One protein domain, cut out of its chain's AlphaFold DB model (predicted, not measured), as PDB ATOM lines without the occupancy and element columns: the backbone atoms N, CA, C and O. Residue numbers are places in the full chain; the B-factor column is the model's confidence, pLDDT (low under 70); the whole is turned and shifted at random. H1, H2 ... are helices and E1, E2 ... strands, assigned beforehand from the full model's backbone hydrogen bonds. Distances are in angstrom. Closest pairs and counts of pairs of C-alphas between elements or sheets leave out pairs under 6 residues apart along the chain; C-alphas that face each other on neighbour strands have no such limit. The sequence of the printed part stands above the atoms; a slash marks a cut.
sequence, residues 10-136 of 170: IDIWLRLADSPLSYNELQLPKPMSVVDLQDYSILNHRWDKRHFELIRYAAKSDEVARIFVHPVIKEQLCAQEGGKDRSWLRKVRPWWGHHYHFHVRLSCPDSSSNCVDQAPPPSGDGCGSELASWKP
ATOM      1  N   ILE A  10      14.745 -19.577  25.701       98.50
ATOM      2  CA  ILE A  10      14.807 -21.017  25.456       98.50
ATOM      3  C   ILE A  10      13.561 -21.482  24.711       98.50
ATOM      4  O   ILE A  10      12.441 -21.068  25.011       98.50
ATOM      5  N   ASP A  11      13.756 -22.361  23.731       98.44
ATOM      6  CA  ASP A  11      12.658 -23.048  23.067       98.44
ATOM      7  C   ASP A  11      12.474 -24.421  23.711       98.44
ATOM      8  O   ASP A  11      13.406 -25.221  23.769       98.44
ATOM      9  N   ILE A  12      11.260 -24.698  24.176       98.12
ATOM     10  CA  ILE A  12      10.901 -25.976  24.781       98.12
ATOM     11  C   ILE A  12       9.962 -26.702  23.831       98.12
ATOM     12  O   ILE A  12       8.957 -26.162  23.356       98.12
ATOM     13  N   TRP A  13      10.319 -27.942  23.521       96.88
ATOM     14  CA  TRP A  13       9.577 -28.754  22.577       96.88
ATOM     15  C   TRP A  13       8.211 -29.149  23.152       96.88
ATOM     16  O   TRP A  13       8.111 -29.521  24.317       96.88
ATOM     17  N   LEU A  14       7.157 -29.113  22.330       97.44
ATOM     18  CA  LEU A  14       5.834 -29.638  22.696       97.44
ATOM     19  C   LEU A  14       5.734 -31.149  22.445       97.44
ATOM     20  O   LEU A  14       4.680 -31.738  22.619       97.44
ATOM     21  N   ARG A  15       6.825 -31.812  22.043       94.38
ATOM     22  CA  ARG A  15       6.906 -33.272  22.095       94.38
ATOM     23  C   ARG A  15       7.197 -33.687  23.534       94.38
ATOM     24  O   ARG A  15       8.336 -33.599  23.980       94.38
ATOM     25  N   LEU A  16       6.180 -34.186  24.224       93.75
ATOM     26  CA  LEU A  16       6.352 -34.833  25.521       93.75
ATOM     27  C   LEU A  16       6.749 -36.297  25.312       93.75
ATOM     28  O   LEU A  16       6.181 -36.978  24.460       93.75
ATOM     29  N   ALA A  17       7.729 -36.770  26.075       92.25
ATOM     30  CA  ALA A  17       8.175 -38.157  26.055       92.25
ATOM     31  C   ALA A  17       8.035 -38.750  27.461       92.25
ATOM     32  O   ALA A  17       8.404 -38.101  28.438       92.25
ATOM     33  N   ASP A  18       7.486 -39.960  27.560       93.75
ATOM     34  CA  ASP A  18       7.334 -40.672  28.840       93.75
ATOM     35  C   ASP A  18       8.641 -41.343  29.292       93.75
ATOM     36  O   ASP A  18       8.830 -41.621  30.473       93.75
ATOM     37  N   SER A  19       9.563 -41.538  28.348       95.75
ATOM     38  CA  SER A  19      10.920 -42.033  28.570       95.75
ATOM     39  C   SER A  19      11.928 -41.089  27.912       95.75
ATOM     40  O   SER A  19      11.581 -40.425  26.929       95.75
ATOM     41  N   PRO A  20      13.181 -41.029  28.400       95.50
ATOM     42  CA  PRO A  20      14.233 -40.259  27.747       95.50
ATOM     43  C   PRO A  20      14.366 -40.622  26.264       95.50
ATOM     44  O   PRO A  20      14.383 -41.799  25.903       95.50
ATOM     45  N   LEU A  21      14.466 -39.603  25.407       94.19
ATOM     46  CA  LEU A  21      14.710 -39.797  23.980       94.19
ATOM     47  C   LEU A  21      16.100 -40.403  23.757       94.19
ATOM     48  O   LEU A  21      17.055 -40.076  24.464       94.19
ATOM     49  N   SER A  22      16.221 -41.255  22.741       95.50
ATOM     50  CA  SER A  22      17.521 -41.781  22.325       95.50
ATOM     51  C   SER A  22      18.436 -40.671  21.797       95.50
ATOM     52  O   SER A  22      17.981 -39.612  21.355       95.50
ATOM     53  N   TYR A  23      19.746 -40.934  21.765       96.12
ATOM     54  CA  TYR A  23      20.729 -40.000  21.206       96.12
ATOM     55  C   TYR A  23      20.355 -39.539  19.787       96.12
ATOM     56  O   TYR A  23      20.368 -38.347  19.497       96.12
ATOM     57  N   ASN A  24      19.942 -40.469  18.921       94.75
ATOM     58  CA  ASN A  24      19.567 -40.148  17.543       94.75
ATOM     59  C   ASN A  24      18.305 -39.279  17.466       94.75
ATOM     60  O   ASN A  24      18.231 -38.385  16.627       94.75
ATOM     61  N   GLU A  25      17.323 -39.501  18.341       93.25
ATOM     62  CA  GLU A  25      16.120 -38.664  18.398       93.25
ATOM     63  C   GLU A  25      16.409 -37.244  18.894       93.25
ATOM     64  O   GLU A  25      15.745 -36.307  18.451       93.25
ATOM     65  N   LEU A  26      17.390 -37.088  19.788       94.25
ATOM     66  CA  LEU A  26      17.858 -35.787  20.267       94.25
ATOM     67  C   LEU A  26      18.687 -35.047  19.209       94.25
ATOM     68  O   LEU A  26      18.551 -33.835  19.074       94.25
ATOM     69  N   GLN A  27      19.523 -35.762  18.450       94.81
ATOM     70  CA  GLN A  27      20.348 -35.182  17.385       94.81
ATOM     71  C   GLN A  27      19.535 -34.799  16.139       94.81
ATOM     72  O   GLN A  27      19.871 -33.829  15.463       94.81
ATOM     73  N   LEU A  28      18.468 -35.543  15.826       92.81
ATOM     74  CA  LEU A  28      17.628 -35.334  14.642       92.81
ATOM     75  C   LEU A  28      16.149 -35.144  15.027       92.81
ATOM     76  O   LEU A  28      15.296 -35.975  14.681       92.81
ATOM     77  N   PRO A  29      15.811 -34.053  15.740       90.31
ATOM     78  CA  PRO A  29      14.458 -33.828  16.212       90.31
ATOM     79  C   PRO A  29      13.497 -33.596  15.038       90.31
ATOM     80  O   PRO A  29      13.686 -32.701  14.214       90.31
ATOM     81  N   LYS A  30      12.421 -34.388  14.967       91.00
ATOM     82  CA  LYS A  30      11.365 -34.241  13.952       91.00
ATOM     83  C   LYS A  30      10.211 -33.395  14.488       91.00
ATOM     84  O   LYS A  30       9.520 -33.864  15.392       91.00
ATOM     85  N   PRO A  31       9.962 -32.182  13.960       91.25
ATOM     86  CA  PRO A  31       8.945 -31.294  14.511       91.25
ATOM     87  C   PRO A  31       7.562 -31.946  14.453       91.25
ATOM     88  O   PRO A  31       7.110 -32.392  13.399       91.25
ATOM     89  N   MET A  32       6.873 -31.972  15.592       94.12
ATOM     90  CA  MET A  32       5.508 -32.479  15.697       94.12
ATOM     91  C   MET A  32       4.586 -31.348  16.119       94.12
ATOM     92  O   MET A  32       4.580 -30.932  17.274       94.12
ATOM     93  N   SER A  33       3.829 -30.830  15.154       97.75
ATOM     94  CA  SER A  33       2.820 -29.809  15.427       97.75
ATOM     95  C   SER A  33       1.726 -30.366  16.332       97.75
ATOM     96  O   SER A  33       1.255 -31.478  16.076       97.75
ATOM     97  N   VAL A  34       1.293 -29.579  17.318       98.50
ATOM     98  CA  VAL A  34       0.047 -29.791  18.076       98.50
ATOM     99  C   VAL A  34      -1.129 -29.001  17.486       98.50
ATOM    100  O   VAL A  34      -2.247 -29.105  17.974       98.50
ATOM    101  N   VAL A  35      -0.884 -28.212  16.438       98.44
ATOM    102  CA  VAL A  35      -1.883 -27.392  15.737       98.44
ATOM    103  C   VAL A  35      -2.045 -27.884  14.304       98.44
ATOM    104  O   VAL A  35      -1.043 -28.128  13.619       98.44
ATOM    105  N   ASP A  36      -3.285 -27.972  13.843       97.62
ATOM    106  CA  ASP A  36      -3.613 -28.026  12.428       97.62
ATOM    107  C   ASP A  36      -3.495 -26.614  11.851       97.62
ATOM    108  O   ASP A  36      -4.244 -25.707  12.218       97.62
ATOM    109  N   LEU A  37      -2.501 -26.399  10.992       95.44
ATOM    110  CA  LEU A  37      -2.246 -25.082  10.412       95.44
ATOM    111  C   LEU A  37      -3.225 -24.729   9.287       95.44
ATOM    112  O   LEU A  37      -3.355 -23.546   8.980       95.44
ATOM    113  N   GLN A  38      -3.873 -25.722   8.670       93.44
ATOM    114  CA  GLN A  38      -4.863 -25.497   7.617       93.44
ATOM    115  C   GLN A  38      -6.206 -25.137   8.245       93.44
ATOM    116  O   GLN A  38      -6.763 -24.085   7.938       93.44
ATOM    117  N   ASP A  39      -6.651 -25.951   9.201       94.62
ATOM    118  CA  ASP A  39      -7.938 -25.764   9.879       94.62
ATOM    119  C   ASP A  39      -7.868 -24.768  11.045       94.62
ATOM    120  O   ASP A  39      -8.888 -24.420  11.641       94.62
ATOM    121  N   TYR A  40      -6.666 -24.293  11.382       95.69
ATOM    122  CA  TYR A  40      -6.408 -23.366  12.484       95.69
ATOM    123  C   TYR A  40      -7.001 -23.862  13.815       95.69
ATOM    124  O   TYR A  40      -7.650 -23.122  14.555       95.69
ATOM    125  N   SER A  41      -6.785 -25.142  14.121       97.56
ATOM    126  CA  SER A  41      -7.396 -25.837  15.259       97.56
ATOM    127  C   SER A  41      -6.383 -26.703  16.010       97.56
ATOM    128  O   SER A  41      -5.292 -26.991  15.516       97.56
ATOM    129  N   ILE A  42      -6.685 -27.063  17.260       98.25
ATOM    130  CA  ILE A  42      -5.805 -27.941  18.036       98.25
ATOM    131  C   ILE A  42      -5.964 -29.391  17.556       98.25
ATOM    132  O   ILE A  42      -7.075 -29.886  17.376       98.25
ATOM    133  N   LEU A  43      -4.853 -30.105  17.378       98.50
ATOM    134  CA  LEU A  43      -4.877 -31.535  17.080       98.50
ATOM    135  C   LEU A  43      -5.109 -32.306  18.381       98.50
ATOM    136  O   LEU A  43      -4.158 -32.611  19.099       98.50
ATOM    137  N   ASN A  44      -6.364 -32.659  18.676       96.50
ATOM    138  CA  ASN A  44      -6.746 -33.343  19.924       96.50
ATOM    139  C   ASN A  44      -5.915 -34.604  20.216       96.50
ATOM    140  O   ASN A  44      -5.542 -34.843  21.357       96.50
ATOM    141  N   HIS A  45      -5.554 -35.380  19.190       96.62
ATOM    142  CA  HIS A  45      -4.734 -36.590  19.341       96.62
ATOM    143  C   HIS A  45      -3.256 -36.314  19.690       96.62
ATOM    144  O   HIS A  45      -2.505 -37.249  19.948       96.62
ATOM    145  N   ARG A  46      -2.817 -35.048  19.672       97.12
ATOM    146  CA  ARG A  46      -1.465 -34.604  20.061       97.12
ATOM    147  C   ARG A  46      -1.467 -33.643  21.245       97.12
ATOM    148  O   ARG A  46      -0.402 -33.335  21.769       97.12
ATOM    149  N   TRP A  47      -2.634 -33.165  21.668       98.12
ATOM    150  CA  TRP A  47      -2.767 -32.274  22.811       98.12
ATOM    151  C   TRP A  47      -3.140 -33.055  24.072       98.12
ATOM    152  O   TRP A  47      -4.286 -33.421  24.303       98.12
ATOM    153  N   ASP A  48      -2.137 -33.280  24.909       95.56
ATOM    154  CA  ASP A  48      -2.257 -33.849  26.256       95.56
ATOM    155  C   ASP A  48      -2.408 -32.733  27.318       95.56
ATOM    156  O   ASP A  48      -1.820 -31.657  27.171       95.56
ATOM    157  N   LYS A  49      -3.126 -32.996  28.422       97.06
ATOM    158  CA  LYS A  49      -3.216 -32.116  29.605       97.06
ATOM    159  C   LYS A  49      -1.839 -31.671  30.119       97.06
ATOM    160  O   LYS A  49      -1.695 -30.545  30.588       97.06
ATOM    161  N   ARG A  50      -0.810 -32.510  29.997       97.94
ATOM    162  CA  ARG A  50       0.568 -32.181  30.381       97.94
ATOM    163  C   ARG A  50       1.124 -30.959  29.644       97.94
ATOM    164  O   ARG A  50       1.929 -30.245  30.230       97.94
ATOM    165  N   HIS A  51       0.671 -30.652  28.424       98.62
ATOM    166  CA  HIS A  51       1.065 -29.413  27.737       98.62
ATOM    167  C   HIS A  51       0.517 -28.173  28.441       98.62
ATOM    168  O   HIS A  51       1.239 -27.189  28.606       98.62
ATOM    169  N   PHE A  52      -0.746 -28.229  28.877       98.56
ATOM    170  CA  PHE A  52      -1.363 -27.157  29.655       98.56
ATOM    171  C   PHE A  52      -0.590 -26.928  30.955       98.56
ATOM    172  O   PHE A  52      -0.179 -25.801  31.226       98.56
ATOM    173  N   GLU A  53      -0.332 -27.995  31.718       98.00
ATOM    174  CA  GLU A  53       0.384 -27.885  32.994       98.00
ATOM    175  C   GLU A  53       1.829 -27.413  32.807       98.00
ATOM    176  O   GLU A  53       2.282 -26.557  33.561       98.00
ATOM    177  N   LEU A  54       2.535 -27.890  31.776       98.31
ATOM    178  CA  LEU A  54       3.903 -27.463  31.470       98.31
ATOM    179  C   LEU A  54       3.978 -25.956  31.193       98.31
ATOM    180  O   LEU A  54       4.789 -25.250  31.796       98.31
ATOM    181  N   ILE A  55       3.121 -25.447  30.303       98.75
ATOM    182  CA  ILE A  55       3.123 -24.023  29.945       98.75
ATOM    183  C   ILE A  55       2.662 -23.174  31.134       98.75
ATOM    184  O   ILE A  55       3.242 -22.119  31.395       98.75
ATOM    185  N   ARG A  56       1.652 -23.634  31.880       98.44
ATOM    186  CA  ARG A  56       1.170 -22.967  33.093       98.44
ATOM    187  C   ARG A  56       2.250 -22.887  34.164       98.44
ATOM    188  O   ARG A  56       2.433 -21.825  34.750       98.44
ATOM    189  N   TYR A  57       2.965 -23.982  34.408       97.94
ATOM    190  CA  TYR A  57       4.056 -24.041  35.377       97.94
ATOM    191  C   TYR A  57       5.166 -23.059  35.005       97.94
ATOM    192  O   TYR A  57       5.541 -22.224  35.823       97.94
ATOM    193  N   ALA A  58       5.609 -23.076  33.741       98.50
ATOM    194  CA  ALA A  58       6.591 -22.117  33.248       98.50
ATOM    195  C   ALA A  58       6.100 -20.666  33.411       98.50
ATOM    196  O   ALA A  58       6.821 -19.822  33.932       98.50
ATOM    197  N   ALA A  59       4.854 -20.365  33.036       98.56
ATOM    198  CA  ALA A  59       4.310 -19.012  33.125       98.56
ATOM    199  C   ALA A  59       4.151 -18.507  34.570       98.56
ATOM    200  O   ALA A  59       4.184 -17.300  34.805       98.56
ATOM    201  N   LYS A  60       3.969 -19.404  35.543       97.81
ATOM    202  CA  LYS A  60       3.853 -19.035  36.957       97.81
ATOM    203  C   LYS A  60       5.183 -18.669  37.610       97.81
ATOM    204  O   LYS A  60       5.148 -18.010  38.639       97.81
ATOM    205  N   SER A  61       6.323 -19.041  37.028       97.88
ATOM    206  CA  SER A  61       7.626 -18.609  37.543       97.88
ATOM    207  C   SER A  61       7.790 -17.091  37.415       97.88
ATOM    208  O   SER A  61       7.518 -16.517  36.354       97.88
ATOM    209  N   ASP A  62       8.246 -16.441  38.485       96.50
ATOM    210  CA  ASP A  62       8.477 -14.992  38.537       96.50
ATOM    211  C   ASP A  62       9.608 -14.545  37.605       96.50
ATOM    212  O   ASP A  62       9.554 -13.448  37.048       96.50
ATOM    213  N   GLU A  63      10.565 -15.433  37.337       97.25
ATOM    214  CA  GLU A  63      11.674 -15.183  36.414       97.25
ATOM    215  C   GLU A  63      11.214 -15.114  34.952       97.25
ATOM    216  O   GLU A  63      11.889 -14.516  34.118       97.25
ATOM    217  N   VAL A  64      10.062 -15.703  34.609       98.50
ATOM    218  CA  VAL A  64       9.543 -15.690  33.236       98.50
ATOM    219  C   VAL A  64       8.832 -14.372  32.943       98.50
ATOM    220  O   VAL A  64       7.777 -14.073  33.508       98.50
ATOM    221  N   ALA A  65       9.354 -13.635  31.962       98.19
ATOM    222  CA  ALA A  65       8.751 -12.409  31.450       98.19
ATOM    223  C   ALA A  65       7.668 -12.694  30.396       98.19
ATOM    224  O   ALA A  65       6.621 -12.038  30.373       98.19
ATOM    225  N   ARG A  66       7.916 -13.650  29.485       98.56
ATOM    226  CA  ARG A  66       7.003 -14.012  28.385       98.56
ATOM    227  C   ARG A  66       7.137 -15.471  27.978       98.56
ATOM    228  O   ARG A  66       8.224 -16.033  28.013       98.56
ATOM    229  N   ILE A  67       6.045 -16.026  27.465       98.88
ATOM    230  CA  ILE A  67       6.033 -17.284  26.724       98.88
ATOM    231  C   ILE A  67       5.354 -17.054  25.378       98.88
ATOM    232  O   ILE A  67       4.204 -16.634  25.365       98.88
ATOM    233  N   PHE A  68       6.008 -17.333  24.251       98.81
ATOM    234  CA  PHE A  68       5.361 -17.280  22.937       98.81
ATOM    235  C   PHE A  68       4.904 -18.663  22.486       98.81
ATOM    236  O   PHE A  68       5.659 -19.635  22.538       98.81
ATOM    237  N   VAL A  69       3.661 -18.726  22.017       98.88
ATOM    238  CA  VAL A  69       2.997 -19.929  21.499       98.88
ATOM    239  C   VAL A  69       2.226 -19.584  20.229       98.88
ATOM    240  O   VAL A  69       1.889 -18.418  20.003       98.88
ATOM    241  N   HIS A  70       1.881 -20.587  19.421       98.75
ATOM    242  CA  HIS A  70       0.919 -20.383  18.339       98.75
ATOM    243  C   HIS A  70      -0.423 -19.865  18.903       98.75
ATOM    244  O   HIS A  70      -0.833 -20.312  19.979       98.75
ATOM    245  N   PRO A  71      -1.162 -18.971  18.212       98.62
ATOM    246  CA  PRO A  71      -2.411 -18.423  18.747       98.62
ATOM    247  C   PRO A  71      -3.458 -19.490  19.099       98.62
ATOM    248  O   PRO A  71      -4.106 -19.382  20.132       98.62
ATOM    249  N   VAL A  72      -3.554 -20.571  18.318       98.69
ATOM    250  CA  VAL A  72      -4.430 -21.722  18.629       98.69
ATOM    251  C   VAL A  72      -4.080 -22.371  19.974       98.69
ATOM    252  O   VAL A  72      -4.966 -22.749  20.731       98.69
ATOM    253  N   ILE A  73      -2.792 -22.461  20.318       98.81
ATOM    254  CA  ILE A  73      -2.363 -22.983  21.624       98.81
ATOM    255  C   ILE A  73      -2.796 -22.019  22.729       98.81
ATOM    256  O   ILE A  73      -3.320 -22.449  23.750       98.81
ATOM    257  N   LYS A  74      -2.625 -20.705  22.530       98.81
ATOM    258  CA  LYS A  74      -3.100 -19.699  23.488       98.81
ATOM    259  C   LYS A  74      -4.618 -19.790  23.692       98.81
ATOM    260  O   LYS A  74      -5.060 -19.727  24.835       98.81
ATOM    261  N   GLU A  75      -5.390 -19.980  22.626       98.44
ATOM    262  CA  GLU A  75      -6.840 -20.208  22.686       98.44
ATOM    263  C   GLU A  75      -7.184 -21.467  23.490       98.44
ATOM    264  O   GLU A  75      -7.996 -21.394  24.413       98.44
ATOM    265  N   GLN A  76      -6.486 -22.577  23.235       98.62
ATOM    266  CA  GLN A  76      -6.654 -23.820  23.987       98.62
ATOM    267  C   GLN A  76      -6.367 -23.635  25.487       98.62
ATOM    268  O   GLN A  76      -7.154 -24.070  26.325       98.62
ATOM    269  N   LEU A  77      -5.283 -22.940  25.845       98.75
ATOM    270  CA  LEU A  77      -4.952 -22.629  27.243       98.75
ATOM    271  C   LEU A  77      -6.023 -21.741  27.895       98.75
ATOM    272  O   LEU A  77      -6.427 -21.985  29.031       98.75
ATOM    273  N   CYS A  78      -6.506 -20.722  27.179       98.31
ATOM    274  CA  CYS A  78      -7.567 -19.836  27.654       98.31
ATOM    275  C   CYS A  78      -8.869 -20.595  27.942       98.31
ATOM    276  O   CYS A  78      -9.516 -20.288  28.945       98.31
ATOM    277  N   ALA A  79      -9.224 -21.561  27.087       97.56
ATOM    278  CA  ALA A  79     -10.410 -22.400  27.228       97.56
ATOM    279  C   ALA A  79     -10.280 -23.436  28.360       97.56
ATOM    280  O   ALA A  79     -11.261 -23.721  29.040       97.56
ATOM    281  N   GLN A  80      -9.080 -23.984  28.582       97.75
ATOM    282  CA  GLN A  80      -8.835 -25.007  29.607       97.75
ATOM    283  C   GLN A  80      -8.674 -24.449  31.030       97.75
ATOM    284  O   GLN A  80      -8.924 -25.170  31.996       97.75
ATOM    285  N   GLU A  81      -8.258 -23.191  31.197       97.44
ATOM    286  CA  GLU A  81      -8.076 -22.600  32.529       97.44
ATOM    287  C   GLU A  81      -9.429 -22.259  33.186       97.44
ATOM    288  O   GLU A  81      -9.954 -21.155  33.064       97.44
ATOM    289  N   GLY A  82     -10.002 -23.218  33.911       92.62
ATOM    290  CA  GLY A  82     -11.221 -23.021  34.706       92.62
ATOM    291  C   GLY A  82     -10.991 -22.425  36.103       92.62
ATOM    292  O   GLY A  82     -11.949 -22.220  36.846       92.62
ATOM    293  N   GLY A  83      -9.738 -22.190  36.504       89.44
ATOM    294  CA  GLY A  83      -9.388 -21.652  37.813       89.44
ATOM    295  C   GLY A  83      -9.688 -20.159  37.966       89.44
ATOM    296  O   GLY A  83      -9.795 -19.408  36.997       89.44
ATOM    297  N   LYS A  84      -9.776 -19.711  39.226       86.19
ATOM    298  CA  LYS A  84      -9.978 -18.290  39.563       86.19
ATOM    299  C   LYS A  84      -8.762 -17.428  39.213       86.19
ATOM    300  O   LYS A  84      -8.923 -16.274  38.827       86.19
ATOM    301  N   ASP A  85      -7.557 -17.981  39.349       91.94
ATOM    302  CA  ASP A  85      -6.318 -17.287  39.002       91.94
ATOM    303  C   ASP A  85      -5.908 -17.569  37.552       91.94
ATOM    304  O   ASP A  85      -5.412 -18.645  37.208       91.94
ATOM    305  N   ARG A  86      -6.094 -16.546  36.719       96.75
ATOM    306  CA  ARG A  86      -5.735 -16.513  35.297       96.75
ATOM    307  C   ARG A  86      -4.556 -15.582  35.011       96.75
ATOM    308  O   ARG A  86      -4.245 -15.327  33.852       96.75
ATOM    309  N   SER A  87      -3.899 -15.047  36.040       96.94
ATOM    310  CA  SER A  87      -2.866 -14.011  35.891       96.94
ATOM    311  C   SER A  87      -1.677 -14.468  35.037       96.94
ATOM    312  O   SER A  87      -1.167 -13.701  34.221       96.94
ATOM    313  N   TRP A  88      -1.297 -15.745  35.141       98.31
ATOM    314  CA  TRP A  88      -0.206 -16.352  34.373       98.31
ATOM    315  C   TRP A  88      -0.434 -16.307  32.854       98.31
ATOM    316  O   TRP A  88       0.523 -16.188  32.085       98.31
ATOM    317  N   LEU A  89      -1.693 -16.323  32.395       98.69
ATOM    318  CA  LEU A  89      -2.019 -16.234  30.971       98.69
ATOM    319  C   LEU A  89      -1.514 -14.914  30.373       98.69
ATOM    320  O   LEU A  89      -1.113 -14.908  29.211       98.69
ATOM    321  N   ARG A  90      -1.421 -13.828  31.149       98.44
ATOM    322  CA  ARG A  90      -0.869 -12.543  30.691       98.44
ATOM    323  C   ARG A  90       0.530 -12.676  30.075       98.44
ATOM    324  O   ARG A  90       0.850 -11.983  29.106       98.44
ATOM    325  N   LYS A  91       1.359 -13.582  30.607       98.69
ATOM    326  CA  LYS A  91       2.717 -13.851  30.106       98.69
ATOM    327  C   LYS A  91       2.715 -14.672  28.815       98.69
ATOM    328  O   LYS A  91       3.683 -14.598  28.065       98.69
ATOM    329  N   VAL A  92       1.647 -15.416  28.519       98.81
ATOM    330  CA  VAL A  92       1.531 -16.242  27.308       98.81
ATOM    331  C   VAL A  92       1.030 -15.397  26.137       98.81
ATOM    332  O   VAL A  92      -0.081 -14.862  26.161       98.81
ATOM    333  N   ARG A  93       1.863 -15.272  25.106       98.62
ATOM    334  CA  ARG A  93       1.722 -14.349  23.981       98.62
ATOM    335  C   ARG A  93       1.545 -15.117  22.667       98.62
ATOM    336  O   ARG A  93       2.379 -15.966  22.354       98.62
ATOM    337  N   PRO A  94       0.501 -14.822  21.879       98.31
ATOM    338  CA  PRO A  94       0.364 -15.392  20.543       98.31
ATOM    339  C   PRO A  94       1.498 -14.910  19.623       98.31
ATOM    340  O   PRO A  94       1.875 -13.736  19.654       98.31
ATOM    341  N   TRP A  95       2.052 -15.813  18.811       98.19
ATOM    342  CA  TRP A  95       3.043 -15.494  17.781       98.19
ATOM    343  C   TRP A  95       3.028 -16.508  16.632       98.19
ATOM    344  O   TRP A  95       2.727 -17.683  16.831       98.19
ATOM    345  N   TRP A  96       3.403 -16.073  15.425       94.44
ATOM    346  CA  TRP A  96       3.506 -16.946  14.248       94.44
ATOM    347  C   TRP A  96       4.528 -18.080  14.455       94.44
ATOM    348  O   TRP A  96       5.547 -17.894  15.128       94.44
ATOM    349  N   GLY A  97       4.290 -19.250  13.855       96.19
ATOM    350  CA  GLY A  97       5.101 -20.448  14.107       96.19
ATOM    351  C   GLY A  97       4.701 -21.114  15.427       96.19
ATOM    352  O   GLY A  97       3.518 -21.305  15.655       96.19
ATOM    353  N   HIS A  98       5.661 -21.479  16.283       98.44
ATOM    354  CA  HIS A  98       5.419 -21.927  17.673       98.44
ATOM    355  C   HIS A  98       4.306 -22.978  17.861       98.44
ATOM    356  O   HIS A  98       3.601 -22.991  18.868       98.44
ATOM    357  N   HIS A  99       4.103 -23.832  16.858       98.31
ATOM    358  CA  HIS A  99       3.047 -24.843  16.847       98.31
ATOM    359  C   HIS A  99       3.574 -26.234  17.219       98.31
ATOM    360  O   HIS A  99       2.785 -27.139  17.460       98.31
ATOM    361  N   TYR A 100       4.897 -26.412  17.287       97.94
ATOM    362  CA  TYR A 100       5.560 -27.618  17.794       97.94
ATOM    363  C   TYR A 100       6.489 -27.336  18.979       97.94
ATOM    364  O   TYR A 100       6.995 -28.270  19.583       97.94
ATOM    365  N   HIS A 101       6.719 -26.074  19.335       98.62
ATOM    366  CA  HIS A 101       7.517 -25.647  20.485       98.62
ATOM    367  C   HIS A 101       6.931 -24.351  21.047       98.62
ATOM    368  O   HIS A 101       6.237 -23.623  20.333       98.62
ATOM    369  N   PHE A 102       7.253 -24.034  22.294       98.75
ATOM    370  CA  PHE A 102       6.996 -22.721  22.878       98.75
ATOM    371  C   PHE A 102       8.308 -22.048  23.257       98.75
ATOM    372  O   PHE A 102       9.304 -22.711  23.530       98.75
ATOM    373  N   HIS A 103       8.311 -20.722  23.229       98.88
ATOM    374  CA  HIS A 103       9.494 -19.914  23.493       98.88
ATOM    375  C   HIS A 103       9.349 -19.225  24.836       98.88
ATOM    376  O   HIS A 103       8.471 -18.379  24.983       98.88
ATOM    377  N   VAL A 104      10.201 -19.546  25.796       98.88
ATOM    378  CA  VAL A 104      10.251 -18.871  27.093       98.88
ATOM    379  C   VAL A 104      11.307 -17.776  27.039       98.88
ATOM    380  O   VAL A 104      12.418 -18.011  26.574       98.88
ATOM    381  N   ARG A 105      10.954 -16.592  27.539       98.75
ATOM    382  CA  ARG A 105      11.876 -15.492  27.813       98.75
ATOM    383  C   ARG A 105      11.884 -15.187  29.301       98.75
ATOM    384  O   ARG A 105      10.818 -14.946  29.877       98.75
ATOM    385  N   LEU A 106      13.077 -15.121  29.875       98.50
ATOM    386  CA  LEU A 106      13.308 -14.669  31.239       98.50
ATOM    387  C   LEU A 106      13.422 -13.140  31.309       98.50
ATOM    388  O   LEU A 106      13.744 -12.484  30.313       98.50
ATOM    389  N   SER A 107      13.130 -12.586  32.480       98.00
ATOM    390  CA  SER A 107      13.444 -11.199  32.832       98.00
ATOM    391  C   SER A 107      14.958 -11.010  32.923       98.00
ATOM    392  O   SER A 107      15.707 -11.970  33.134       98.00
ATOM    393  N   CYS A 108      15.426  -9.776  32.769       98.06
ATOM    394  CA  CYS A 108      16.824  -9.468  33.033       98.06
ATOM    395  C   CYS A 108      17.195  -9.788  34.494       98.06
ATOM    396  O   CYS A 108      16.482  -9.361  35.400       98.06
ATOM    397  N   PRO A 109      18.303 -10.508  34.751       96.81
ATOM    398  CA  PRO A 109      18.783 -10.715  36.113       96.81
ATOM    399  C   PRO A 109      19.229  -9.395  36.749       96.81
ATOM    400  O   PRO A 109      19.930  -8.619  36.094       96.81
ATOM    401  N   ASP A 110      18.941  -9.192  38.036       94.69
ATOM    402  CA  ASP A 110      19.339  -7.985  38.785       94.69
ATOM    403  C   ASP A 110      20.859  -7.743  38.765       94.69
ATOM    404  O   ASP A 110      21.331  -6.607  38.773       94.69
ATOM    405  N   SER A 111      21.649  -8.819  38.679       95.50
ATOM    406  CA  SER A 111      23.110  -8.761  38.578       95.50
ATOM    407  C   SER A 111      23.626  -8.261  37.219       95.50
ATOM    408  O   SER A 111      24.825  -8.030  37.069       95.50
ATOM    409  N   SER A 112      22.759  -8.120  36.211       96.25
ATOM    410  CA  SER A 112      23.123  -7.806  34.826       96.25
ATOM    411  C   SER A 112      22.730  -6.377  34.446       96.25
ATOM    412  O   SER A 112      21.783  -6.155  33.696       96.25
ATOM    413  N   SER A 113      23.510  -5.391  34.892       94.62
ATOM    414  CA  SER A 113      23.218  -3.954  34.715       94.62
ATOM    415  C   SER A 113      23.090  -3.460  33.264       94.62
ATOM    416  O   SER A 113      22.488  -2.419  33.023       94.62
ATOM    417  N   ASN A 114      23.649  -4.188  32.290       94.75
ATOM    418  CA  ASN A 114      23.535  -3.865  30.861       94.75
ATOM    419  C   ASN A 114      22.401  -4.631  30.151       94.75
ATOM    420  O   ASN A 114      22.228  -4.484  28.940       94.75
ATOM    421  N   CYS A 115      21.657  -5.478  30.868       96.50
ATOM    422  CA  CYS A 115      20.491  -6.162  30.324       96.50
ATOM    423  C   CYS A 115      19.297  -5.200  30.293       96.50
ATOM    424  O   CYS A 115      19.080  -4.437  31.230       96.50
ATOM    425  N   VAL A 116      18.532  -5.220  29.200       95.06
ATOM    426  CA  VAL A 116      17.384  -4.325  29.007       95.06
ATOM    427  C   VAL A 116      16.112  -5.141  28.836       95.06
ATOM    428  O   VAL A 116      15.956  -5.858  27.843       95.06
ATOM    429  N   ASP A 117      15.183  -4.982  29.776       95.69
ATOM    430  CA  ASP A 117      13.865  -5.596  29.694       95.69
ATOM    431  C   ASP A 117      13.002  -4.990  28.583       95.69
ATOM    432  O   ASP A 117      13.116  -3.830  28.177       95.69
ATOM    433  N   GLN A 118      12.061  -5.797  28.106       94.62
ATOM    434  CA  GLN A 118      10.978  -5.306  27.266       94.62
ATOM    435  C   GLN A 118       9.885  -4.681  28.139       94.62
ATOM    436  O   GLN A 118       9.648  -5.138  29.255       94.62
ATOM    437  N   ALA A 119       9.124  -3.731  27.586       96.44
ATOM    438  CA  ALA A 119       7.902  -3.229  28.225       96.44
ATOM    439  C   ALA A 119       7.009  -4.392  28.702       96.44
ATOM    440  O   ALA A 119       7.015  -5.438  28.052       96.44
ATOM    441  N   PRO A 120       6.229  -4.271  29.786       95.88
ATOM    442  CA  PRO A 120       5.386  -5.366  30.266       95.88
ATOM    443  C   PRO A 120       4.315  -5.774  29.231       95.88
ATOM    444  O   PRO A 120       3.903  -4.945  28.413       95.88
ATOM    445  N   PRO A 121       3.832  -7.035  29.232       97.19
ATOM    446  CA  PRO A 121       2.678  -7.419  28.419       97.19
ATOM    447  C   PRO A 121       1.438  -6.564  28.743       97.19
ATOM    448  O   PRO A 121       1.333  -6.062  29.871       97.19
ATOM    449  N   PRO A 122       0.474  -6.428  27.812       97.12
ATOM    450  CA  PRO A 122      -0.793  -5.748  28.080       97.12
ATOM    451  C   PRO A 122      -1.487  -6.273  29.345       97.12
ATOM    452  O   PRO A 122      -1.243  -7.398  29.783       97.12
ATOM    453  N   SER A 123      -2.326  -5.449  29.968       97.06
ATOM    454  CA  SER A 123      -3.140  -5.867  31.113       97.06
ATOM    455  C   SER A 123      -4.165  -6.939  30.722       97.06
ATOM    456  O   SER A 123      -4.643  -6.960  29.588       97.06
ATOM    457  N   GLY A 124      -4.558  -7.774  31.686       96.75
ATOM    458  CA  GLY A 124      -5.505  -8.876  31.478       96.75
ATOM    459  C   GLY A 124      -4.835 -10.180  31.036       96.75
ATOM    460  O   GLY A 124      -3.616 -10.261  30.914       96.75
ATOM    461  N   ASP A 125      -5.640 -11.218  30.813       97.88
ATOM    462  CA  ASP A 125      -5.162 -12.560  30.441       97.88
ATOM    463  C   ASP A 125      -4.834 -12.709  28.941       97.88
ATOM    464  O   ASP A 125      -4.227 -13.701  28.519       97.88
ATOM    465  N   GLY A 126      -5.210 -11.711  28.133       97.62
ATOM    466  CA  GLY A 126      -4.993 -11.677  26.689       97.62
ATOM    467  C   GLY A 126      -5.849 -12.673  25.903       97.62
ATOM    468  O   GLY A 126      -5.499 -12.983  24.771       97.62
ATOM    469  N   CYS A 127      -6.939 -13.199  26.474       97.88
ATOM    470  CA  CYS A 127      -7.794 -14.204  25.828       97.88
ATOM    471  C   CYS A 127      -8.925 -13.612  24.961       97.88
ATOM    472  O   CYS A 127      -9.640 -14.357  24.297       97.88
ATOM    473  N   GLY A 128      -9.099 -12.286  24.971       96.31
ATOM    474  CA  GLY A 128     -10.169 -11.582  24.258       96.31
ATOM    475  C   GLY A 128      -9.783 -11.086  22.859       96.31
ATOM    476  O   GLY A 128      -9.250 -11.821  22.029       96.31
ATOM    477  N   SER A 129     -10.058  -9.804  22.603       95.81
ATOM    478  CA  SER A 129      -9.895  -9.153  21.292       95.81
ATOM    479  C   SER A 129      -8.483  -9.260  20.719       95.81
ATOM    480  O   SER A 129      -8.324  -9.449  19.513       95.81
ATOM    481  N   GLU A 130      -7.463  -9.181  21.576       96.31
ATOM    482  CA  GLU A 130      -6.080  -9.361  21.156       96.31
ATOM    483  C   GLU A 130      -5.887 -10.726  20.498       96.31
ATOM    484  O   GLU A 130      -5.463 -10.776  19.349       96.31
ATOM    485  N   LEU A 131      -6.236 -11.820  21.181       97.31
ATOM    486  CA  LEU A 131      -6.094 -13.173  20.647       97.31
ATOM    487  C   LEU A 131      -6.942 -13.381  19.390       97.31
ATOM    488  O   LEU A 131      -6.449 -13.924  18.403       97.31
ATOM    489  N   ALA A 132      -8.182 -12.888  19.391       95.12
ATOM    490  CA  ALA A 132      -9.061 -12.964  18.226       95.12
ATOM    491  C   ALA A 132      -8.454 -12.290  16.980       95.12
ATOM    492  O   ALA A 132      -8.656 -12.771  15.867       95.12
ATOM    493  N   SER A 133      -7.660 -11.224  17.152       94.88
ATOM    494  CA  SER A 133      -7.007 -10.519  16.039       94.88
ATOM    495  C   SER A 133      -5.925 -11.335  15.314       94.88
ATOM    496  O   SER A 133      -5.555 -10.979  14.194       94.88
ATOM    497  N   TRP A 134      -5.446 -12.433  15.915       95.00
ATOM    498  CA  TRP A 134      -4.465 -13.339  15.307       95.00
ATOM    499  C   TRP A 134      -5.083 -14.389  14.387       95.00
ATOM    500  O   TRP A 134      -4.349 -15.012  13.613       95.00
ATOM    501  N   LYS A 135      -6.404 -14.600  14.460       88.94
ATOM    502  CA  LYS A 135      -7.086 -15.559  13.588       88.94
ATOM    503  C   LYS A 135      -6.979 -15.111  12.124       88.94
ATOM    504  O   LYS A 135      -7.042 -13.906  11.850       88.94
ATOM    505  N   PRO A 136      -6.844 -16.047  11.166       85.69
ATOM    506  CA  PRO A 136      -6.932 -15.718   9.754       85.69
ATOM    507  C   PRO A 136      -8.254 -14.995   9.492       85.69
ATOM    508  O   PRO A 136      -9.321 -15.461   9.893       85.69
TER     509      PRO A 136
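What this domain is: This is residues 10 to 136 of the 170 residues of the protein "Penicillin-insensitive murein endopeptidase" of Vibrio alginolyticus (UniProt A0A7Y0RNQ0). A small twisted sheet of four strands has helices H2 and H3 over one face, with the short H4 on that same face but beside the strands, and two long stretches without a named element, residues 28 to 48 and 107 to 128, run round the outside of this body. Residues 22 to 28, with H1 among them, stick out at one corner, while the short H5 sits beside H3. The printed part has 127 residues, with five named helices and four named strands in the order E1 H1 H2 E2 H3 H4 E3 E4 H5; the sheet is mixed, in the order E1, E4, E2, E3. The class is mixed, helices and strands, though under half of the residues are in named elements. The whole is compact, with a radius of gyration of the C-alphas of 15.4 A and spans of 40 by 35 by 28 A.

How they stand to each other: The sheet has E1, residues 10 to 13, and E3, residues 92 to 94, as edge strands, with E4, residues 101 to 106, and E2, residues 64 to 69, as inner strands. E1 and E4 are antiparallel at 154 degrees, with N 12 and O 102 2.9 A apart, within hydrogen-bond range. E4 and E2 are antiparallel at 161 degrees, with N 68 and O 103 at 2.8 A. E2 and E3 are parallel at 35 degrees, with N 93 and O 67 at 2.7 A. H2, residues 49 to 60, is on the sheet at a height of 10.3 A, over E4 and E2, and runs along the strands, at 6 degrees to E4 on the local plane. H3, residues 71 to 80, is on the same face at a height of 9.2 A, over E3, and stands up from the sheet at 55 degrees. These are two layers, helices on one face of a sheet. H4, residues 87 to 91, is on that face too, over none of the strands; residues 56 to 60 of H2 touch it, the closest C-alphas, of Ala 59 and Trp 88, being 5.4 A apart. E2, H3, H4 and E3 form a strand-helix-strand unit, two parallel neighbour strands with helices between, its crossover right-handed. E1 and E2, with E4 between them and with H2 and H1, residues 23 to 27, in the link, form a split unit, also right-handed. H5, residues 129 to 132, only just touches H3, with 3 pairs of C-alphas within 8 A, the closest those of Pro 71 and Leu 131 at 6.7 A. In H1, H2 and H3 every O i to N i+4 pair is within hydrogen-bond range; H4 has 0 of 1 but 2 of 2 O i to N i+3 pairs, and H5 is too short for an i+4 pair.

Where its parts are: E1 begins at C-alpha 10, (14.807, -21.017, 25.456). E4 is 16.4 A long and E2 14.1 A; H2 is 16.6 A and H3 14.2 A. H2 begins at C-alpha 49, (-3.216, -32.116, 29.605), and H5 ends at C-alpha 132, (-9.061, -12.964, 18.226).

The domain as a whole: The C-alphas farthest apart, of His 45 and Ser 113, are 45.6 A apart. The links H1 to H2 and E4 to H5 are long. The printed part has no cut, and no printed residue is under 70 in pLDDT.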